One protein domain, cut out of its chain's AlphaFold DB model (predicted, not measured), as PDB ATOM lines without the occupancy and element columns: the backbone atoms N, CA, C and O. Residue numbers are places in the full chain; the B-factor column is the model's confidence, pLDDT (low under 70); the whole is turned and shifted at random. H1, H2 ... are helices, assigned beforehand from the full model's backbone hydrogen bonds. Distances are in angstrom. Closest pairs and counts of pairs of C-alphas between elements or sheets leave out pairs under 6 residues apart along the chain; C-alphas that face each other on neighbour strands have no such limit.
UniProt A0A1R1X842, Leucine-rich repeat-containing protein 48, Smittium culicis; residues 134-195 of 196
ATOM      1  N   LYS A 134      -7.217  19.465  11.754       82.38
ATOM      2  CA  LYS A 134      -6.199  18.639  11.092       82.38
ATOM      3  C   LYS A 134      -6.460  17.147  11.321       82.38
ATOM      4  O   LYS A 134      -6.273  16.346  10.409       82.38
ATOM      5  N   PHE A 135      -6.918  16.763  12.507       81.25
ATOM      6  CA  PHE A 135      -7.347  15.407  12.826       81.25
ATOM      7  C   PHE A 135      -8.638  15.029  12.099       81.25
ATOM      8  O   PHE A 135      -8.674  13.971  11.468       81.25
ATOM      9  N   LEU A 136      -9.661  15.891  12.112       80.69
ATOM     10  CA  LEU A 136     -10.924  15.643  11.408       80.69
ATOM     11  C   LEU A 136     -10.698  15.456   9.906       80.69
ATOM     12  O   LEU A 136     -11.103  14.434   9.356       80.69
ATOM     13  N   SER A 137      -9.947  16.356   9.269       80.62
ATOM     14  CA  SER A 137      -9.632  16.248   7.838       80.62
ATOM     15  C   SER A 137      -8.848  14.976   7.491       80.62
ATOM     16  O   SER A 137      -9.109  14.337   6.471       80.62
ATOM     17  N   ARG A 138      -7.904  14.548   8.341       85.00
ATOM     18  CA  ARG A 138      -7.194  13.267   8.169       85.00
ATOM     19  C   ARG A 138      -8.130  12.068   8.329       85.00
ATOM     20  O   ARG A 138      -8.063  11.143   7.521       85.00
ATOM     21  N   LYS A 139      -9.015  12.089   9.329       83.38
ATOM     22  CA  LYS A 139     -10.006  11.032   9.585       83.38
ATOM     23  C   LYS A 139     -10.988  10.896   8.420       83.38
ATOM     24  O   LYS A 139     -11.298   9.779   8.015       83.38
ATOM     25  N   GLU A 140     -11.439  12.009   7.849       83.38
ATOM     26  CA  GLU A 140     -12.304  12.032   6.664       83.38
ATOM     27  C   GLU A 140     -11.601  11.475   5.426       83.38
ATOM     28  O   GLU A 140     -12.148  10.593   4.765       83.38
ATOM     29  N   LYS A 141     -10.362  11.908   5.150       85.81
ATOM     30  CA  LYS A 141      -9.553  11.356   4.048       85.81
ATOM     31  C   LYS A 141      -9.371   9.847   4.185       85.81
ATOM     32  O   LYS A 141      -9.501   9.128   3.199       85.81
ATOM     33  N   ARG A 142      -9.112   9.358   5.402       87.38
ATOM     34  CA  ARG A 142      -8.945   7.923   5.642       87.38
ATOM     35  C   ARG A 142     -10.230   7.138   5.381       87.38
ATOM     36  O   ARG A 142     -10.171   6.142   4.675       87.38
ATOM     37  N   LYS A 143     -11.383   7.637   5.844       87.69
ATOM     38  CA  LYS A 143     -12.688   7.026   5.545       87.69
ATOM     39  C   LYS A 143     -12.942   6.904   4.045       87.69
ATOM     40  O   LYS A 143     -13.428   5.874   3.604       87.69
ATOM     41  N   VAL A 144     -12.600   7.929   3.260       87.38
ATOM     42  CA  VAL A 144     -12.752   7.878   1.795       87.38
ATOM     43  C   VAL A 144     -11.858   6.799   1.179       87.38
ATOM     44  O   VAL A 144     -12.304   6.090   0.286       87.38
ATOM     45  N   ILE A 145     -10.620   6.650   1.660       86.81
ATOM     46  CA  ILE A 145      -9.701   5.600   1.194       86.81
ATOM     47  C   ILE A 145     -10.245   4.209   1.532       86.81
ATOM     48  O   ILE A 145     -10.250   3.338   0.668       86.81
ATOM     49  N   ASP A 146     -10.712   4.005   2.762       88.75
ATOM     50  CA  ASP A 146     -11.255   2.716   3.194       88.75
ATOM     51  C   ASP A 146     -12.540   2.377   2.399       88.75
ATOM     52  O   ASP A 146     -12.651   1.281   1.858       88.75
ATOM     53  N   GLU A 147     -13.433   3.352   2.160       88.44
ATOM     54  CA  GLU A 147     -14.610   3.190   1.281       88.44
ATOM     55  C   GLU A 147     -14.240   2.803  -0.169       88.44
ATOM     56  O   GLU A 147     -14.997   2.088  -0.830       88.44
ATOM     57  N   ILE A 148     -13.112   3.300  -0.697       87.50
ATOM     58  CA  ILE A 148     -12.622   2.937  -2.037       87.50
ATOM     59  C   ILE A 148     -12.128   1.491  -2.046       87.50
ATOM     60  O   ILE A 148     -12.512   0.742  -2.943       87.50
ATOM     61  N   LYS A 149     -11.347   1.088  -1.038       89.62
ATOM     62  CA  LYS A 149     -10.828  -0.281  -0.914       89.62
ATOM     63  C   LYS A 149     -11.950  -1.309  -0.801       89.62
ATOM     64  O   LYS A 149     -11.960  -2.276  -1.555       89.62
ATOM     65  N   ASP A 150     -12.934  -1.053   0.061       90.00
ATOM     66  CA  ASP A 150     -14.096  -1.932   0.232       90.00
ATOM     67  C   ASP A 150     -14.881  -2.090  -1.079       90.00
ATOM     68  O   ASP A 150     -15.388  -3.166  -1.416       90.00
ATOM     69  N   ARG A 151     -14.992  -1.002  -1.852       88.06
ATOM     70  CA  ARG A 151     -15.653  -1.015  -3.157       88.06
ATOM     71  C   ARG A 151     -14.875  -1.844  -4.175       88.06
ATOM     72  O   ARG A 151     -15.495  -2.644  -4.868       88.06
ATOM     73  N   GLU A 152     -13.566  -1.644  -4.277       89.94
ATOM     74  CA  GLU A 152     -12.699  -2.387  -5.201       89.94
ATOM     75  C   GLU A 152     -12.700  -3.886  -4.883       89.94
ATOM     76  O   GLU A 152     -12.810  -4.718  -5.785       89.94
ATOM     77  N   GLU A 153     -12.678  -4.249  -3.598       91.19
ATOM     78  CA  GLU A 153     -12.801  -5.642  -3.169       91.19
ATOM     79  C   GLU A 153     -14.157  -6.238  -3.578       91.19
ATOM     80  O   GLU A 153     -14.230  -7.368  -4.068       91.19
ATOM     81  N   LYS A 154     -15.242  -5.468  -3.437       91.69
ATOM     82  CA  LYS A 154     -16.583  -5.888  -3.857       91.69
ATOM     83  C   LYS A 154     -16.710  -6.030  -5.375       91.69
ATOM     84  O   LYS A 154     -17.333  -6.981  -5.834       91.69
ATOM     85  N   GLU A 155     -16.132  -5.114  -6.149       91.38
ATOM     86  CA  GLU A 155     -16.082  -5.201  -7.615       91.38
ATOM     87  C   GLU A 155     -15.342  -6.462  -8.059       91.38
ATOM     88  O   GLU A 155     -15.868  -7.224  -8.870       91.38
ATOM     89  N   LYS A 156     -14.186  -6.742  -7.446       92.06
ATOM     90  CA  LYS A 156     -13.399  -7.948  -7.712       92.06
ATOM     91  C   LYS A 156     -14.168  -9.229  -7.380       92.06
ATOM     92  O   LYS A 156     -14.177 -10.149  -8.192       92.06
ATOM     93  N   LYS A 157     -14.856  -9.282  -6.232       92.56
ATOM     94  CA  LYS A 157     -15.705 -10.429  -5.841       92.56
ATOM     95  C   LYS A 157     -16.861 -10.680  -6.814       92.56
ATOM     96  O   LYS A 157     -17.267 -11.821  -6.983       92.56
ATOM     97  N   LEU A 158     -17.388  -9.629  -7.438       92.94
ATOM     98  CA  LEU A 158     -18.494  -9.706  -8.395       92.94
ATOM     99  C   LEU A 158     -18.031  -9.861  -9.855       92.94
ATOM    100  O   LEU A 158     -18.871  -9.864 -10.750       92.94
ATOM    101  N   GLY A 159     -16.719  -9.943 -10.116       92.00
ATOM    102  CA  GLY A 159     -16.175 -10.003 -11.479       92.00
ATOM    103  C   GLY A 159     -16.412  -8.729 -12.300       92.00
ATOM    104  O   GLY A 159     -16.418  -8.766 -13.529       92.00
ATOM    105  N   LEU A 160     -16.644  -7.594 -11.637       89.94
ATOM    106  CA  LEU A 160     -16.900  -6.314 -12.290       89.94
ATOM    107  C   LEU A 160     -15.586  -5.604 -12.638       89.94
ATOM    108  O   LEU A 160     -14.574  -5.751 -11.953       89.94
ATOM    109  N   LYS A 161     -15.611  -4.778 -13.691       86.94
ATOM    110  CA  LYS A 161     -14.475  -3.912 -14.038       86.94
ATOM    111  C   LYS A 161     -14.229  -2.873 -12.927       86.94
ATOM    112  O   LYS A 161     -15.209  -2.393 -12.345       86.94
ATOM    113  N   PRO A 162     -12.970  -2.468 -12.673       82.62
ATOM    114  CA  PRO A 162     -12.662  -1.414 -11.709       82.62
ATOM    115  C   PRO A 162     -13.477  -0.142 -11.967       82.62
ATOM    116  O   PRO A 162     -13.533   0.360 -13.091       82.62
ATOM    117  N   GLY A 163     -14.126   0.378 -10.927       81.62
ATOM    118  CA  GLY A 163     -14.962   1.574 -10.991       81.62
ATOM    119  C   GLY A 163     -16.399   1.355 -11.479       81.62
ATOM    120  O   GLY A 163     -17.134   2.336 -11.604       81.62
ATOM    121  N   ALA A 164     -16.826   0.110 -11.721       84.62
ATOM    122  CA  ALA A 164     -18.200  -0.211 -12.116       84.62
ATOM    123  C   ALA A 164     -19.245   0.160 -11.045       84.62
ATOM    124  O   ALA A 164     -20.371   0.545 -11.371       84.62
ATOM    125  N   LEU A 165     -18.898   0.080  -9.757       83.44
ATOM    126  CA  LEU A 165     -19.759   0.515  -8.663       83.44
ATOM    127  C   LEU A 165     -19.555   2.011  -8.393       83.44
ATOM    128  O   LEU A 165     -18.442   2.522  -8.287       83.44
ATOM    129  N   LYS A 166     -20.654   2.752  -8.214       78.88
ATOM    130  CA  LYS A 166     -20.578   4.184  -7.876       78.88
ATOM    131  C   LYS A 166     -19.989   4.390  -6.472       78.88
ATOM    132  O   LYS A 166     -20.484   3.757  -5.534       78.88
ATOM    133  N   PRO A 167     -19.039   5.328  -6.292       71.50
ATOM    134  CA  PRO A 167     -18.464   5.623  -4.986       71.50
ATOM    135  C   PRO A 167     -19.522   6.031  -3.941       71.50
ATOM    136  O   PRO A 167     -20.421   6.824  -4.258       71.50
ATOM    137  N   PRO A 168     -19.426   5.552  -2.686       68.44
ATOM    138  CA  PRO A 168     -20.402   5.867  -1.637       68.44
ATOM    139  C   PRO A 168     -20.514   7.371  -1.330       68.44
ATOM    140  O   PRO A 168     -21.622   7.894  -1.172       68.44
ATOM    141  N   HIS A 169     -19.399   8.106  -1.333       68.81
ATOM    142  CA  HIS A 169     -19.370   9.551  -1.075       68.81
ATOM    143  C   HIS A 169     -20.162  10.388  -2.106       68.81
ATOM    144  O   HIS A 169     -20.804  11.379  -1.742       68.81
ATOM    145  N   LEU A 170     -20.223   9.965  -3.376       64.44
ATOM    146  CA  LEU A 170     -21.052  10.615  -4.403       64.44
ATOM    147  C   LEU A 170     -22.556  10.411  -4.151       64.44
ATOM    148  O   LEU A 170     -23.360  11.294  -4.467       64.44
ATOM    149  N   LYS A 171     -22.951   9.290  -3.528       62.12
ATOM    150  CA  LYS A 171     -24.346   9.048  -3.118       62.12
ATOM    151  C   LYS A 171     -24.768   9.994  -1.987       62.12
ATOM    152  O   LYS A 171     -25.860  10.559  -2.053       62.12
ATOM    153  N   LYS A 172     -23.897  10.238  -0.994       60.84
ATOM    154  CA  LYS A 172     -24.147  11.214   0.091       60.84
ATOM    155  C   LYS A 172     -24.275  12.648  -0.434       60.84
ATOM    156  O   LYS A 172     -25.230  13.330  -0.074       60.84
ATOM    157  N   LYS A 173     -23.379  13.087  -1.331       61.22
ATOM    158  CA  LYS A 173     -23.426  14.438  -1.931       61.22
ATOM    159  C   LYS A 173     -24.735  14.688  -2.691       61.22
ATOM    160  O   LYS A 173     -25.357  15.733  -2.519       61.22
ATOM    161  N   ARG A 174     -25.207  13.697  -3.459       64.00
ATOM    162  CA  ARG A 174     -26.529  13.739  -4.112       64.00
ATOM    163  C   ARG A 174     -27.676  13.840  -3.103       64.00
ATOM    164  O   ARG A 174     -28.565  14.660  -3.292       64.00
ATOM    165  N   LYS A 175     -27.641  13.059  -2.016       62.88
ATOM    166  CA  LYS A 175     -28.681  13.081  -0.972       62.88
ATOM    167  C   LYS A 175     -28.763  14.444  -0.270       62.88
ATOM    168  O   LYS A 175     -29.858  14.970  -0.113       62.88
ATOM    169  N   ILE A 176     -27.619  15.047   0.070       63.59
ATOM    170  CA  ILE A 176     -27.545  16.395   0.666       63.59
ATOM    171  C   ILE A 176     -28.079  17.457  -0.300       63.59
ATOM    172  O   ILE A 176     -28.869  18.303   0.110       63.59
ATOM    173  N   ASN A 177     -27.693  17.406  -1.578       66.44
ATOM    174  CA  ASN A 177     -28.187  18.354  -2.581       66.44
ATOM    175  C   ASN A 177     -29.705  18.241  -2.777       66.44
ATOM    176  O   ASN A 177     -30.390  19.259  -2.819       66.44
ATOM    177  N   ASN A 178     -30.243  17.020  -2.812       67.25
ATOM    178  CA  ASN A 178     -31.688  16.802  -2.889       67.25
ATOM    179  C   ASN A 178     -32.412  17.374  -1.660       67.25
ATOM    180  O   ASN A 178     -33.435  18.035  -1.808       67.25
ATOM    181  N   MET A 179     -31.858  17.182  -0.460       66.75
ATOM    182  CA  MET A 179     -32.435  17.694   0.788       66.75
ATOM    183  C   MET A 179     -32.395  19.231   0.854       66.75
ATOM    184  O   MET A 179     -33.376  19.862   1.239       66.75
ATOM    185  N   LYS A 180     -31.295  19.854   0.402       69.31
ATOM    186  CA  LYS A 180     -31.180  21.318   0.276       69.31
ATOM    187  C   LYS A 180     -32.194  21.892  -0.712       69.31
ATOM    188  O   LYS A 180     -32.825  22.900  -0.409       69.31
ATOM    189  N   ASN A 181     -32.388  21.237  -1.855       72.44
ATOM    190  CA  ASN A 181     -33.381  21.660  -2.843       72.44
ATOM    191  C   ASN A 181     -34.811  21.528  -2.300       72.44
ATOM    192  O   ASN A 181     -35.613  22.438  -2.480       72.44
ATOM    193  N   GLN A 182     -35.121  20.456  -1.564       73.75
ATOM    194  CA  GLN A 182     -36.418  20.306  -0.894       73.75
ATOM    195  C   GLN A 182     -36.672  21.408   0.142       73.75
ATOM    196  O   GLN A 182     -37.765  21.970   0.179       73.75
ATOM    197  N   LEU A 183     -35.670  21.754   0.955       75.38
ATOM    198  CA  LEU A 183     -35.775  22.839   1.936       75.38
ATOM    199  C   LEU A 183     -35.953  24.208   1.266       75.38
ATOM    200  O   LEU A 183     -36.775  25.001   1.724       75.38
ATOM    201  N   LYS A 184     -35.240  24.465   0.164       78.06
ATOM    202  CA  LYS A 184     -35.378  25.700  -0.620       78.06
ATOM    203  C   LYS A 184     -36.786  25.836  -1.208       78.06
ATOM    204  O   LYS A 184     -37.430  26.860  -0.999       78.06
ATOM    205  N   ASN A 185     -37.301  24.774  -1.822       79.38
ATOM    206  CA  ASN A 185     -38.655  24.751  -2.379       79.38
ATOM    207  C   ASN A 185     -39.723  24.919  -1.282       79.38
ATOM    208  O   ASN A 185     -40.708  25.631  -1.471       79.38
ATOM    209  N   LYS A 186     -39.516  24.314  -0.103       81.25
ATOM    210  CA  LYS A 186     -40.413  24.479   1.050       81.25
ATOM    211  C   LYS A 186     -40.420  25.929   1.546       81.25
ATOM    212  O   LYS A 186     -41.494  26.486   1.761       81.25
ATOM    213  N   ALA A 187     -39.252  26.562   1.661       74.69
ATOM    214  CA  ALA A 187     -39.129  27.969   2.042       74.69
ATOM    215  C   ALA A 187     -39.780  28.922   1.019       74.69
ATOM    216  O   ALA A 187     -40.457  29.869   1.410       74.69
ATOM    217  N   GLU A 188     -39.633  28.656  -0.282       82.75
ATOM    218  CA  GLU A 188     -40.286  29.429  -1.350       82.75
ATOM    219  C   GLU A 188     -41.817  29.266  -1.327       82.75
ATOM    220  O   GLU A 188     -42.543  30.247  -1.485       82.75
ATOM    221  N   SER A 189     -42.321  28.060  -1.036       76.12
ATOM    222  CA  SER A 189     -43.764  27.809  -0.899       76.12
ATOM    223  C   SER A 189     -44.397  28.518   0.308       76.12
ATOM    224  O   SER A 189     -45.511  29.029   0.210       76.12
ATOM    225  N   LEU A 190     -43.675  28.611   1.431       77.50
ATOM    226  CA  LEU A 190     -44.132  29.305   2.639       77.50
ATOM    227  C   LEU A 190     -44.160  30.826   2.443       77.50
ATOM    228  O   LEU A 190     -45.080  31.484   2.916       77.50
ATOM    229  N   LYS A 191     -43.198  31.373   1.690       77.69
ATOM    230  CA  LYS A 191     -43.166  32.798   1.325       77.69
ATOM    231  C   LYS A 191     -44.294  33.206   0.375       77.69
ATOM    232  O   LYS A 191     -44.700  34.361   0.416       77.69
ATOM    233  N   LYS A 192     -44.787  32.296  -0.475       74.69
ATOM    234  CA  LYS A 192     -45.971  32.550  -1.315       74.69
ATOM    235  C   LYS A 192     -47.262  32.569  -0.491       74.69
ATOM    236  O   LYS A 192     -48.024  33.507  -0.623       74.69
ATOM    237  N   LYS A 193     -47.439  31.627   0.441       72.25
ATOM    238  CA  LYS A 193     -48.632  31.557   1.313       72.25
ATOM    239  C   LYS A 193     -48.790  32.704   2.323       72.25
ATOM    240  O   LYS A 193     -49.824  32.783   2.963       72.25
ATOM    241  N   GLN A 194     -47.763  33.527   2.529       65.88
ATOM    242  CA  GLN A 194     -47.818  34.710   3.401       65.88
ATOM    243  C   GLN A 194     -48.076  36.012   2.622       65.88
ATOM    244  O   GLN A 194     -48.061  37.085   3.218       65.88
ATOM    245  N   LYS A 195     -48.230  35.933   1.294       59.72
ATOM    246  CA  LYS A 195     -48.465  37.078   0.402       59.72
ATOM    247  C   LYS A 195     -49.846  37.065  -0.267       59.72
ATOM    248  O   LYS A 195     -50.139  38.014  -0.988       59.72
TER     249      LYS A 195
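Overview. This is residues 134 to 195 of the 196 residues of the protein "Leucine-rich repeat-containing protein 48" of Smittium culicis (UniProt A0A1R1X842). Two long, separate helices make an open, flat V: H1 runs in, the link folds back from its end, and H2 sets out from near Glu 147 in the middle part of H1. Residues 134 to 142 of H1 and residues 170 to 195, mostly H2, stick out as two free arms. The printed part has 62 residues with two named helices, H1 then H2, and no named strand; the class is all helix. It is extended, with a radius of gyration of the C-alphas of 18.5 A and spans of 57 by 34 by 10 A.

Arrangement. H1, residues 134 to 157, and H2, residues 168 to 193, are close but not clearly touching, with 2 pairs of C-alphas within 8 A. Their closest C-alphas, of Glu 147 and Pro 168, are 7.0 A apart. They run opposite ways at a steep tilt of 65 degrees. In both helices every O i to N i+4 pair is within hydrogen-bond range.

Along the chain. H1 measures 35.0 A from C-alpha 134 at (-6.199, 18.639, 11.092) to C-alpha 157. H2 measures 38.3 A and ends with C-alpha 193 at (-48.632, 31.557, 1.313).

Size, cuts and confidence. The two farthest C-alphas, of Gly 159 and Lys 195, are 58.3 A apart. The printed part has no cut, and the 10-residue link is short. Residues 168 to 180 and 194 to 195 have pLDDT under 70.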